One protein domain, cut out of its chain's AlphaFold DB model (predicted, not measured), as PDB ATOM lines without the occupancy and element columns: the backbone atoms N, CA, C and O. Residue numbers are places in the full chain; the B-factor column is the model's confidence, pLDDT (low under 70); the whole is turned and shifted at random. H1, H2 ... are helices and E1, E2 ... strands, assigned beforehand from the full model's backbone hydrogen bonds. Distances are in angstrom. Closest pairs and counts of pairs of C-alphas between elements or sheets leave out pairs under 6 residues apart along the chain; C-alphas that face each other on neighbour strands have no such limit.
ATOM      1  N   ASP A 739      32.380 -19.315 -63.463       65.19
ATOM      2  CA  ASP A 739      32.854 -20.156 -62.357       65.19
ATOM      3  C   ASP A 739      32.992 -19.394 -61.013       65.19
ATOM      4  O   ASP A 739      33.392 -19.978 -60.004       65.19
ATOM      5  N   GLU A 740      32.635 -18.100 -60.941       75.31
ATOM      6  CA  GLU A 740      32.681 -17.327 -59.684       75.31
ATOM      7  C   GLU A 740      31.587 -17.772 -58.685       75.31
ATOM      8  O   GLU A 740      30.384 -17.654 -58.949       75.31
ATOM      9  N   GLU A 741      32.003 -18.250 -57.501       75.31
ATOM     10  CA  GLU A 741      31.098 -18.769 -56.464       75.31
ATOM     11  C   GLU A 741      30.017 -17.754 -56.039       75.31
ATOM     12  O   GLU A 741      30.268 -16.569 -55.790       75.31
ATOM     13  N   ARG A 742      28.777 -18.249 -55.942       80.62
ATOM     14  CA  ARG A 742      27.579 -17.455 -55.643       80.62
ATOM     15  C   ARG A 742      27.176 -17.619 -54.188       80.62
ATOM     16  O   ARG A 742      27.005 -18.734 -53.701       80.62
ATOM     17  N   TYR A 743      26.955 -16.492 -53.526       81.44
ATOM     18  CA  TYR A 743      26.680 -16.413 -52.099       81.44
ATOM     19  C   TYR A 743      25.383 -15.633 -51.836       81.44
ATOM     20  O   TYR A 743      24.815 -15.004 -52.734       81.44
ATOM     21  N   CYS A 744      24.949 -15.618 -50.572       81.50
ATOM     22  CA  CYS A 744      23.761 -14.919 -50.089       81.50
ATOM     23  C   CYS A 744      22.421 -15.400 -50.691       81.50
ATOM     24  O   CYS A 744      22.343 -16.054 -51.729       81.50
ATOM     25  N   VAL A 745      21.317 -14.973 -50.071       79.75
ATOM     26  CA  VAL A 745      19.940 -15.243 -50.528       79.75
ATOM     27  C   VAL A 745      19.600 -14.665 -51.912       79.75
ATOM     28  O   VAL A 745      18.540 -14.977 -52.448       79.75
ATOM     29  N   CYS A 746      20.455 -13.814 -52.491       79.19
ATOM     30  CA  CYS A 746      20.266 -13.266 -53.837       79.19
ATOM     31  C   CYS A 746      20.958 -14.074 -54.951       79.19
ATOM     32  O   CYS A 746      20.636 -13.860 -56.119       79.19
ATOM     33  N   GLY A 747      21.874 -14.997 -54.621       73.88
ATOM     34  CA  GLY A 747      22.619 -15.788 -55.611       73.88
ATOM     35  C   GLY A 747      23.592 -14.971 -56.473       73.88
ATOM     36  O   GLY A 747      23.932 -15.385 -57.587       73.88
ATOM     37  N   ASP A 748      24.021 -13.806 -55.984       77.31
ATOM     38  CA  ASP A 748      25.072 -12.992 -56.597       77.31
ATOM     39  C   ASP A 748      26.447 -13.332 -55.986       77.31
ATOM     40  O   ASP A 748      26.561 -13.953 -54.930       77.31
ATOM     41  N   VAL A 749      27.512 -12.917 -56.663       83.44
ATOM     42  CA  VAL A 749      28.911 -13.127 -56.241       83.44
ATOM     43  C   VAL A 749      29.278 -12.248 -55.036       83.44
ATOM     44  O   VAL A 749      28.509 -11.367 -54.647       83.44
ATOM     45  N   SER A 750      30.448 -12.443 -54.428       83.19
ATOM     46  CA  SER A 750      30.886 -11.643 -53.272       83.19
ATOM     47  C   SER A 750      31.194 -10.175 -53.635       83.19
ATOM     48  O   SER A 750      31.991  -9.878 -54.528       83.19
ATOM     49  N   TRP A 751      30.564  -9.229 -52.932       81.50
ATOM     50  CA  TRP A 751      30.791  -7.782 -53.074       81.50
ATOM     51  C   TRP A 751      30.569  -7.064 -51.739       81.50
ATOM     52  O   TRP A 751      29.776  -7.518 -50.914       81.50
ATOM     53  N   GLY A 752      31.255  -5.934 -51.535       81.50
ATOM     54  CA  GLY A 752      31.159  -5.143 -50.308       81.50
ATOM     55  C   GLY A 752      31.585  -5.898 -49.043       81.50
ATOM     56  O   GLY A 752      32.418  -6.804 -49.082       81.50
ATOM     57  N   GLU A 753      31.012  -5.503 -47.907       84.12
ATOM     58  CA  GLU A 753      31.160  -6.221 -46.639       84.12
ATOM     59  C   GLU A 753      30.102  -7.326 -46.525       84.12
ATOM     60  O   GLU A 753      28.914  -7.119 -46.803       84.12
ATOM     61  N   MET A 754      30.537  -8.511 -46.095       87.69
ATOM     62  CA  MET A 754      29.694  -9.698 -45.971       87.69
ATOM     63  C   MET A 754      29.790 -10.296 -44.568       87.69
ATOM     64  O   MET A 754      30.852 -10.289 -43.947       87.69
ATOM     65  N   ILE A 755      28.674 -10.831 -44.082       85.12
ATOM     66  CA  ILE A 755      28.553 -11.487 -42.778       85.12
ATOM     67  C   ILE A 755      28.390 -13.001 -42.959       85.12
ATOM     68  O   ILE A 755      27.668 -13.446 -43.851       85.12
ATOM     69  N   CYS A 756      29.065 -13.788 -42.120       84.75
ATOM     70  CA  CYS A 756      28.933 -15.246 -42.104       84.75
ATOM     71  C   CYS A 756      27.826 -15.678 -41.129       84.75
ATOM     72  O   CYS A 756      27.660 -15.065 -40.071       84.75
ATOM     73  N   CYS A 757      27.064 -16.720 -41.463       83.31
ATOM     74  CA  CYS A 757      26.116 -17.332 -40.530       83.31
ATOM     75  C   CYS A 757      26.863 -18.236 -39.539       83.31
ATOM     76  O   CYS A 757      27.498 -19.191 -39.961       83.31
ATOM     77  N   GLU A 758      26.674 -18.025 -38.232       81.12
ATOM     78  CA  GLU A 758      27.233 -18.823 -37.112       81.12
ATOM     79  C   GLU A 758      26.922 -20.344 -37.171       81.12
ATOM     80  O   GLU A 758      27.377 -21.118 -36.331       81.12
ATOM     81  N   LEU A 759      26.125 -20.796 -38.145       73.38
ATOM     82  CA  LEU A 759      25.841 -22.202 -38.429       73.38
ATOM     83  C   LEU A 759      26.575 -22.678 -39.703       73.38
ATOM     84  O   LEU A 759      25.967 -23.306 -40.572       73.38
ATOM     85  N   ASP A 760      27.874 -22.373 -39.807       61.53
ATOM     86  CA  ASP A 760      28.705 -22.493 -41.021       61.53
ATOM     87  C   ASP A 760      28.602 -23.850 -41.751       61.53
ATOM     88  O   ASP A 760      28.648 -23.908 -42.979       61.53
ATOM     89  N   GLU A 761      28.434 -24.953 -41.016       62.03
ATOM     90  CA  GLU A 761      28.361 -26.312 -41.577       62.03
ATOM     91  C   GLU A 761      26.964 -26.723 -42.093       62.03
ATOM     92  O   GLU A 761      26.842 -27.775 -42.722       62.03
ATOM     93  N   LYS A 762      25.888 -25.985 -41.762       60.22
ATOM     94  CA  LYS A 762      24.481 -26.422 -41.976       60.22
ATOM     95  C   LYS A 762      23.516 -25.308 -42.413       60.22
ATOM     96  O   LYS A 762      22.296 -25.448 -42.276       60.22
ATOM     97  N   CYS A 763      24.046 -24.207 -42.938       69.94
ATOM     98  CA  CYS A 763      23.251 -23.152 -43.558       69.94
ATOM     99  C   CYS A 763      22.948 -23.491 -45.031       69.94
ATOM    100  O   CYS A 763      23.795 -23.308 -45.905       69.94
ATOM    101  N   ASP A 764      21.718 -23.927 -45.327       67.62
ATOM    102  CA  ASP A 764      21.271 -24.270 -46.697       67.62
ATOM    103  C   ASP A 764      21.292 -23.076 -47.679       67.62
ATOM    104  O   ASP A 764      21.109 -23.251 -48.881       67.62
ATOM    105  N   PHE A 765      21.477 -21.853 -47.170       65.38
ATOM    106  CA  PHE A 765      21.418 -20.593 -47.921       65.38
ATOM    107  C   PHE A 765      22.809 -19.997 -48.215       65.38
ATOM    108  O   PHE A 765      22.910 -18.824 -48.580       65.38
ATOM    109  N   GLY A 766      23.868 -20.796 -48.046       69.75
ATOM    110  CA  GLY A 766      25.265 -20.375 -48.163       69.75
ATOM    111  C   GLY A 766      25.831 -19.825 -46.851       69.75
ATOM    112  O   GLY A 766      25.095 -19.443 -45.945       69.75
ATOM    113  N   GLN A 767      27.157 -19.799 -46.729       79.75
ATOM    114  CA  GLN A 767      27.832 -19.325 -45.513       79.75
ATOM    115  C   GLN A 767      27.800 -17.792 -45.395       79.75
ATOM    116  O   GLN A 767      27.480 -17.258 -44.333       79.75
ATOM    117  N   TRP A 768      28.058 -17.090 -46.504       85.88
ATOM    118  CA  TRP A 768      28.252 -15.639 -46.559       85.88
ATOM    119  C   TRP A 768      27.042 -14.883 -47.122       85.88
ATOM    120  O   TRP A 768      26.439 -15.302 -48.111       85.88
ATOM    121  N   PHE A 769      26.731 -13.723 -46.538       87.06
ATOM    122  CA  PHE A 769      25.601 -12.865 -46.911       87.06
ATOM    123  C   PHE A 769      26.022 -11.396 -47.050       87.06
ATOM    124  O   PHE A 769      26.731 -10.876 -46.192       87.06
ATOM    125  N   HIS A 770      25.566 -10.698 -48.096       87.06
ATOM    126  CA  HIS A 770      25.779  -9.249 -48.252       87.06
ATOM    127  C   HIS A 770      24.951  -8.463 -47.230       87.06
ATOM    128  O   HIS A 770      23.771  -8.769 -47.042       87.06
ATOM    129  N   MET A 771      25.536  -7.424 -46.623       83.44
ATOM    130  CA  MET A 771      24.918  -6.659 -45.523       83.44
ATOM    131  C   MET A 771      23.518  -6.111 -45.873       83.44
ATOM    132  O   MET A 771      22.554  -6.340 -45.137       83.44
ATOM    133  N   GLU A 772      23.377  -5.493 -47.055       80.31
ATOM    134  CA  GLU A 772      22.099  -4.980 -47.582       80.31
ATOM    135  C   GLU A 772      21.021  -6.071 -47.684       80.31
ATOM    136  O   GLU A 772      19.872  -5.874 -47.288       80.31
ATOM    137  N   CYS A 773      21.398  -7.244 -48.207       80.69
ATOM    138  CA  CYS A 773      20.493  -8.361 -48.478       80.69
ATOM    139  C   CYS A 773      19.947  -9.016 -47.197       80.69
ATOM    140  O   CYS A 773      18.979  -9.771 -47.266       80.69
ATOM    141  N   VAL A 774      20.540  -8.718 -46.035       80.75
ATOM    142  CA  VAL A 774      20.055  -9.134 -44.707       80.75
ATOM    143  C   VAL A 774      19.607  -7.958 -43.830       80.75
ATOM    144  O   VAL A 774      19.325  -8.138 -42.643       80.75
ATOM    145  N   SER A 775      19.510  -6.759 -44.417       77.62
ATOM    146  CA  SER A 775      19.078  -5.518 -43.760       77.62
ATOM    147  C   SER A 775      19.870  -5.181 -42.489       77.62
ATOM    148  O   SER A 775      19.318  -4.679 -41.509       77.62
ATOM    149  N   LEU A 776      21.170  -5.478 -42.502       77.19
ATOM    150  CA  LEU A 776      22.135  -4.913 -41.562       77.19
ATOM    151  C   LEU A 776      22.762  -3.663 -42.199       77.19
ATOM    152  O   LEU A 776      22.902  -3.591 -43.419       77.19
ATOM    153  N   VAL A 777      23.125  -2.682 -41.373       74.75
ATOM    154  CA  VAL A 777      23.752  -1.420 -41.820       74.75
ATOM    155  C   VAL A 777      25.242  -1.381 -41.471       74.75
ATOM    156  O   VAL A 777      26.035  -0.829 -42.225       74.75
ATOM    157  N   GLU A 778      25.631  -2.018 -40.366       75.06
ATOM    158  CA  GLU A 778      27.008  -2.104 -39.877       75.06
ATOM    159  C   GLU A 778      27.323  -3.543 -39.444       75.06
ATOM    160  O   GLU A 778      26.425  -4.301 -39.057       75.06
ATOM    161  N   LEU A 779      28.607  -3.915 -39.478       78.38
ATOM    162  CA  LEU A 779      29.087  -5.185 -38.935       78.38
ATOM    163  C   LEU A 779      28.848  -5.244 -37.413       78.38
ATOM    164  O   LEU A 779      29.333  -4.372 -36.687       78.38
ATOM    165  N   PRO A 780      28.160  -6.275 -36.885       77.06
ATOM    166  CA  PRO A 780      27.965  -6.405 -35.449       77.06
ATOM    167  C   PRO A 780      29.302  -6.656 -34.727       77.06
ATOM    168  O   PRO A 780      30.205  -7.294 -35.281       77.06
ATOM    169  N   PRO A 781      29.454  -6.196 -33.470       75.56
ATOM    170  CA  PRO A 781      30.685  -6.400 -32.716       75.56
ATOM    171  C   PRO A 781      30.955  -7.896 -32.513       75.56
ATOM    172  O   PRO A 781      30.031  -8.665 -32.265       75.56
ATOM    173  N   ARG A 782      32.234  -8.304 -32.527       70.94
ATOM    174  CA  ARG A 782      32.696  -9.717 -32.463       70.94
ATOM    175  C   ARG A 782      32.207 -10.533 -31.246       70.94
ATOM    176  O   ARG A 782      32.470 -11.728 -31.159       70.94
ATOM    177  N   THR A 783      31.538  -9.901 -30.283       74.44
ATOM    178  CA  THR A 783      30.888 -10.523 -29.116       74.44
ATOM    179  C   THR A 783      29.439 -10.961 -29.376       74.44
ATOM    180  O   THR A 783      28.847 -11.634 -28.528       74.44
ATOM    181  N   VAL A 784      28.865 -10.585 -30.521       81.62
ATOM    182  CA  VAL A 784      27.507 -10.907 -30.968       81.62
ATOM    183  C   VAL A 784      27.572 -11.928 -32.100       81.62
ATOM    184  O   VAL A 784      28.312 -11.759 -33.063       81.62
ATOM    185  N   LYS A 785      26.770 -12.986 -31.982       85.12
ATOM    186  CA  LYS A 785      26.612 -14.031 -32.997       85.12
ATOM    187  C   LYS A 785      25.459 -13.665 -33.926       85.12
ATOM    188  O   LYS A 785      24.487 -13.066 -33.467       85.12
ATOM    189  N   TRP A 786      25.535 -14.033 -35.202       87.38
ATOM    190  CA  TRP A 786      24.480 -13.742 -36.175       87.38
ATOM    191  C   TRP A 786      24.034 -14.993 -36.937       87.38
ATOM    192  O   TRP A 786      24.853 -15.822 -37.331       87.38
ATOM    193  N   PHE A 787      22.722 -15.108 -37.149       83.00
ATOM    194  CA  PHE A 787      22.088 -16.208 -37.878       83.00
ATOM    195  C   PHE A 787      21.355 -15.706 -39.127       83.00
ATOM    196  O   PHE A 787      20.697 -14.657 -39.095       83.00
ATOM    197  N   CYS A 788      21.399 -16.482 -40.212       84.06
ATOM    198  CA  CYS A 788      20.720 -16.142 -41.462       84.06
ATOM    199  C   CYS A 788      19.180 -16.188 -41.322       84.06
ATOM    200  O   CYS A 788      18.658 -16.853 -40.422       84.06
ATOM    201  N   PRO A 789      18.410 -15.527 -42.212       81.00
ATOM    202  CA  PRO A 789      16.943 -15.530 -42.159       81.00
ATOM    203  C   PRO A 789      16.281 -16.923 -42.187       81.00
ATOM    204  O   PRO A 789      15.154 -17.063 -41.711       81.00
ATOM    205  N   GLY A 790      16.965 -17.943 -42.718       77.50
ATOM    206  CA  GLY A 790      16.535 -19.341 -42.651       77.50
ATOM    207  C   GLY A 790      16.778 -19.968 -41.275       77.50
ATOM    208  O   GLY A 790      15.852 -20.482 -40.650       77.50
ATOM    209  N   ASP A 791      18.004 -19.878 -40.760       78.31
ATOM    210  CA  ASP A 791      18.397 -20.554 -39.517       78.31
ATOM    211  C   ASP A 791      17.788 -19.908 -38.266       78.31
ATOM    212  O   ASP A 791      17.502 -20.615 -37.300       78.31
ATOM    213  N   ARG A 792      17.464 -18.604 -38.302       80.81
ATOM    214  CA  ARG A 792      16.622 -17.948 -37.279       80.81
ATOM    215  C   ARG A 792      15.315 -18.707 -37.049       80.81
ATOM    216  O   ARG A 792      14.962 -18.961 -35.901       80.81
ATOM    217  N   LYS A 793      14.638 -19.100 -38.138       76.44
ATOM    218  CA  LYS A 793      13.357 -19.826 -38.109       76.44
ATOM    219  C   LYS A 793      13.525 -21.283 -37.678       76.44
ATOM    220  O   LYS A 793      12.656 -21.804 -36.995       76.44
ATOM    221  N   LYS A 794      14.640 -21.932 -38.041       77.75
ATOM    222  CA  LYS A 794      14.959 -23.304 -37.592       77.75
ATOM    223  C   LYS A 794      15.300 -23.381 -36.100       77.75
ATOM    224  O   LYS A 794      15.031 -24.393 -35.463       77.75
ATOM    225  N   LEU A 795      15.964 -22.352 -35.565       71.81
ATOM    226  CA  LEU A 795      16.551 -22.363 -34.219       71.81
ATOM    227  C   LEU A 795      15.781 -21.522 -33.190       71.81
ATOM    228  O   LEU A 795      16.160 -21.548 -32.020       71.81
ATOM    229  N   HIS A 796      14.765 -20.758 -33.611       71.75
ATOM    230  CA  HIS A 796      14.056 -19.746 -32.810       71.75
ATOM    231  C   HIS A 796      15.011 -18.805 -32.050       71.75
ATOM    232  O   HIS A 796      14.861 -18.524 -30.860       71.75
ATOM    233  N   LYS A 797      16.047 -18.335 -32.755       72.25
ATOM    234  CA  LYS A 797      17.120 -17.482 -32.222       72.25
ATOM    235  C   LYS A 797      17.217 -16.187 -33.017       72.25
ATOM    236  O   LYS A 797      17.341 -16.214 -34.236       72.25
ATOM    237  N   GLY A 798      17.198 -15.059 -32.309       65.19
ATOM    238  CA  GLY A 798      17.341 -13.730 -32.907       65.19
ATOM    239  C   GLY A 798      16.173 -13.303 -33.805       65.19
ATOM    240  O   GLY A 798      16.353 -12.450 -34.670       65.19
ATOM    241  N   GLU A 799      14.990 -13.899 -33.634       67.44
ATOM    242  CA  GLU A 799      13.803 -13.633 -34.462       67.44
ATOM    243  C   GLU A 799      13.360 -12.160 -34.375       67.44
ATOM    244  O   GLU A 799      13.114 -11.531 -35.402       67.44
ATOM    245  N   ASN A 800      13.407 -11.571 -33.174       69.25
ATOM    246  CA  ASN A 800      13.062 -10.163 -32.932       69.25
ATOM    247  C   ASN A 800      14.217  -9.177 -33.221       69.25
ATOM    248  O   ASN A 800      13.979  -7.979 -33.322       69.25
ATOM    249  N   SER A 801      15.464  -9.653 -33.327       71.06
ATOM    250  CA  SER A 801      16.695  -8.836 -33.299       71.06
ATOM    251  C   SER A 801      17.510  -8.911 -34.602       71.06
ATOM    252  O   SER A 801      18.739  -8.886 -34.588       71.06
ATOM    253  N   ASN A 802      16.830  -9.079 -35.743       76.88
ATOM    254  CA  ASN A 802      17.424  -9.299 -37.073       76.88
ATOM    255  C   ASN A 802      18.576 -10.339 -37.086       76.88
ATOM    256  O   ASN A 802      19.600 -10.173 -37.751       76.88
ATOM    257  N   GLY A 803      18.408 -11.439 -36.345       75.50
ATOM    258  CA  GLY A 803      19.359 -12.551 -36.259       75.50
ATOM    259  C   GLY A 803      20.508 -12.369 -35.272       75.50
ATOM    260  O   GLY A 803      21.270 -13.315 -35.086       75.50
ATOM    261  N   LEU A 804      20.636 -11.204 -34.635       81.56
ATOM    262  CA  LEU A 804      21.713 -10.895 -33.696       81.56
ATOM    263  C   LEU A 804      21.434 -11.515 -32.318       81.56
ATOM    264  O   LEU A 804      20.370 -11.303 -31.732       81.56
ATOM    265  N   VAL A 805      22.397 -12.269 -31.784       76.25
ATOM    266  CA  VAL A 805      22.293 -13.007 -30.517       76.25
ATOM    267  C   VAL A 805      23.551 -12.782 -29.675       76.25
ATOM    268  O   VAL A 805      24.650 -13.209 -30.023       76.25
ATOM    269  N   GLY A 806      23.391 -12.117 -28.533       72.75
ATOM    270  CA  GLY A 806      24.488 -11.725 -27.650       72.75
ATOM    271  C   GLY A 806      23.991 -10.935 -26.439       72.75
ATOM    272  O   GLY A 806      22.829 -10.536 -26.373       72.75
ATOM    273  N   ARG A 807      24.867 -10.713 -25.453       55.84
ATOM    274  CA  ARG A 807      24.537  -9.911 -24.263       55.84
ATOM    275  C   ARG A 807      24.650  -8.421 -24.589       55.84
ATOM    276  O   ARG A 807      25.726  -7.974 -24.964       55.84
ATOM    277  N   GLY A 808      23.562  -7.672 -24.395       58.44
ATOM    278  CA  GLY A 808      23.509  -6.213 -24.592       58.44
ATOM    279  C   GLY A 808      22.605  -5.742 -25.736       58.44
ATOM    280  O   GLY A 808      22.342  -4.549 -25.830       58.44
ATOM    281  N   ILE A 809      22.096  -6.659 -26.561       59.50
ATOM    282  CA  ILE A 809      21.096  -6.365 -27.598       59.50
ATOM    283  C   ILE A 809      19.728  -6.177 -26.923       59.50
ATOM    284  O   ILE A 809      19.394  -6.929 -26.001       59.50
ATOM    285  N   LYS A 810      18.958  -5.188 -27.378       45.53
ATOM    286  CA  LYS A 810      17.559  -4.936 -27.015       45.53
ATOM    287  C   LYS A 810      16.713  -4.869 -28.279       45.53
ATOM    288  O   LYS A 810      17.271  -4.393 -29.290       45.53
TER     289      LYS A 810
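This is residues 739 to 810 of the 810 residues of the protein "ING domain-containing protein" of Exophiala oligosperma (UniProt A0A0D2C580). Little regular structure: a body built mostly of loops, with a small two-stranded hairpin, E1 and E2, and one short helix, H1, set away from E1. The two ends of the printed part, Asp 739 and Lys 810, lie at opposite ends of the long axis. Of 72 printed residues, 13 are in named elements, in the order E1, E2, H1, of mixed class; the sheet E1 - E2 is antiparallel. The whole is compact, with a radius of gyration of the C-alphas of 11.9 A, yet elongated, spanning 41 by 24 by 17 A.

E1, residues 754 to 756, begins at C-alpha 754 (29.694, -9.698, -45.971). E2 is residues 768 to 770. H1, residues 789 to 795, is 10.5 A long and ends at C-alpha 795 (16.551, -22.363, -34.219).

E1 and E2 form a hairpin, antiparallel at 147 degrees; N 755 and O 769 are 2.9 A apart, within hydrogen-bond range. H1 is apart from E1. In H1, 2 of 3 O i to N i+4 pairs are within range.

The C-alphas of Asp 739 and Lys 810, the two farthest apart, are 41.4 A apart. The printed part has no cut. Both links are long, 11 and 18 residues. Confidence is under 70 at residues 739, 760 to 766, 798 to 800 and 807 to 810.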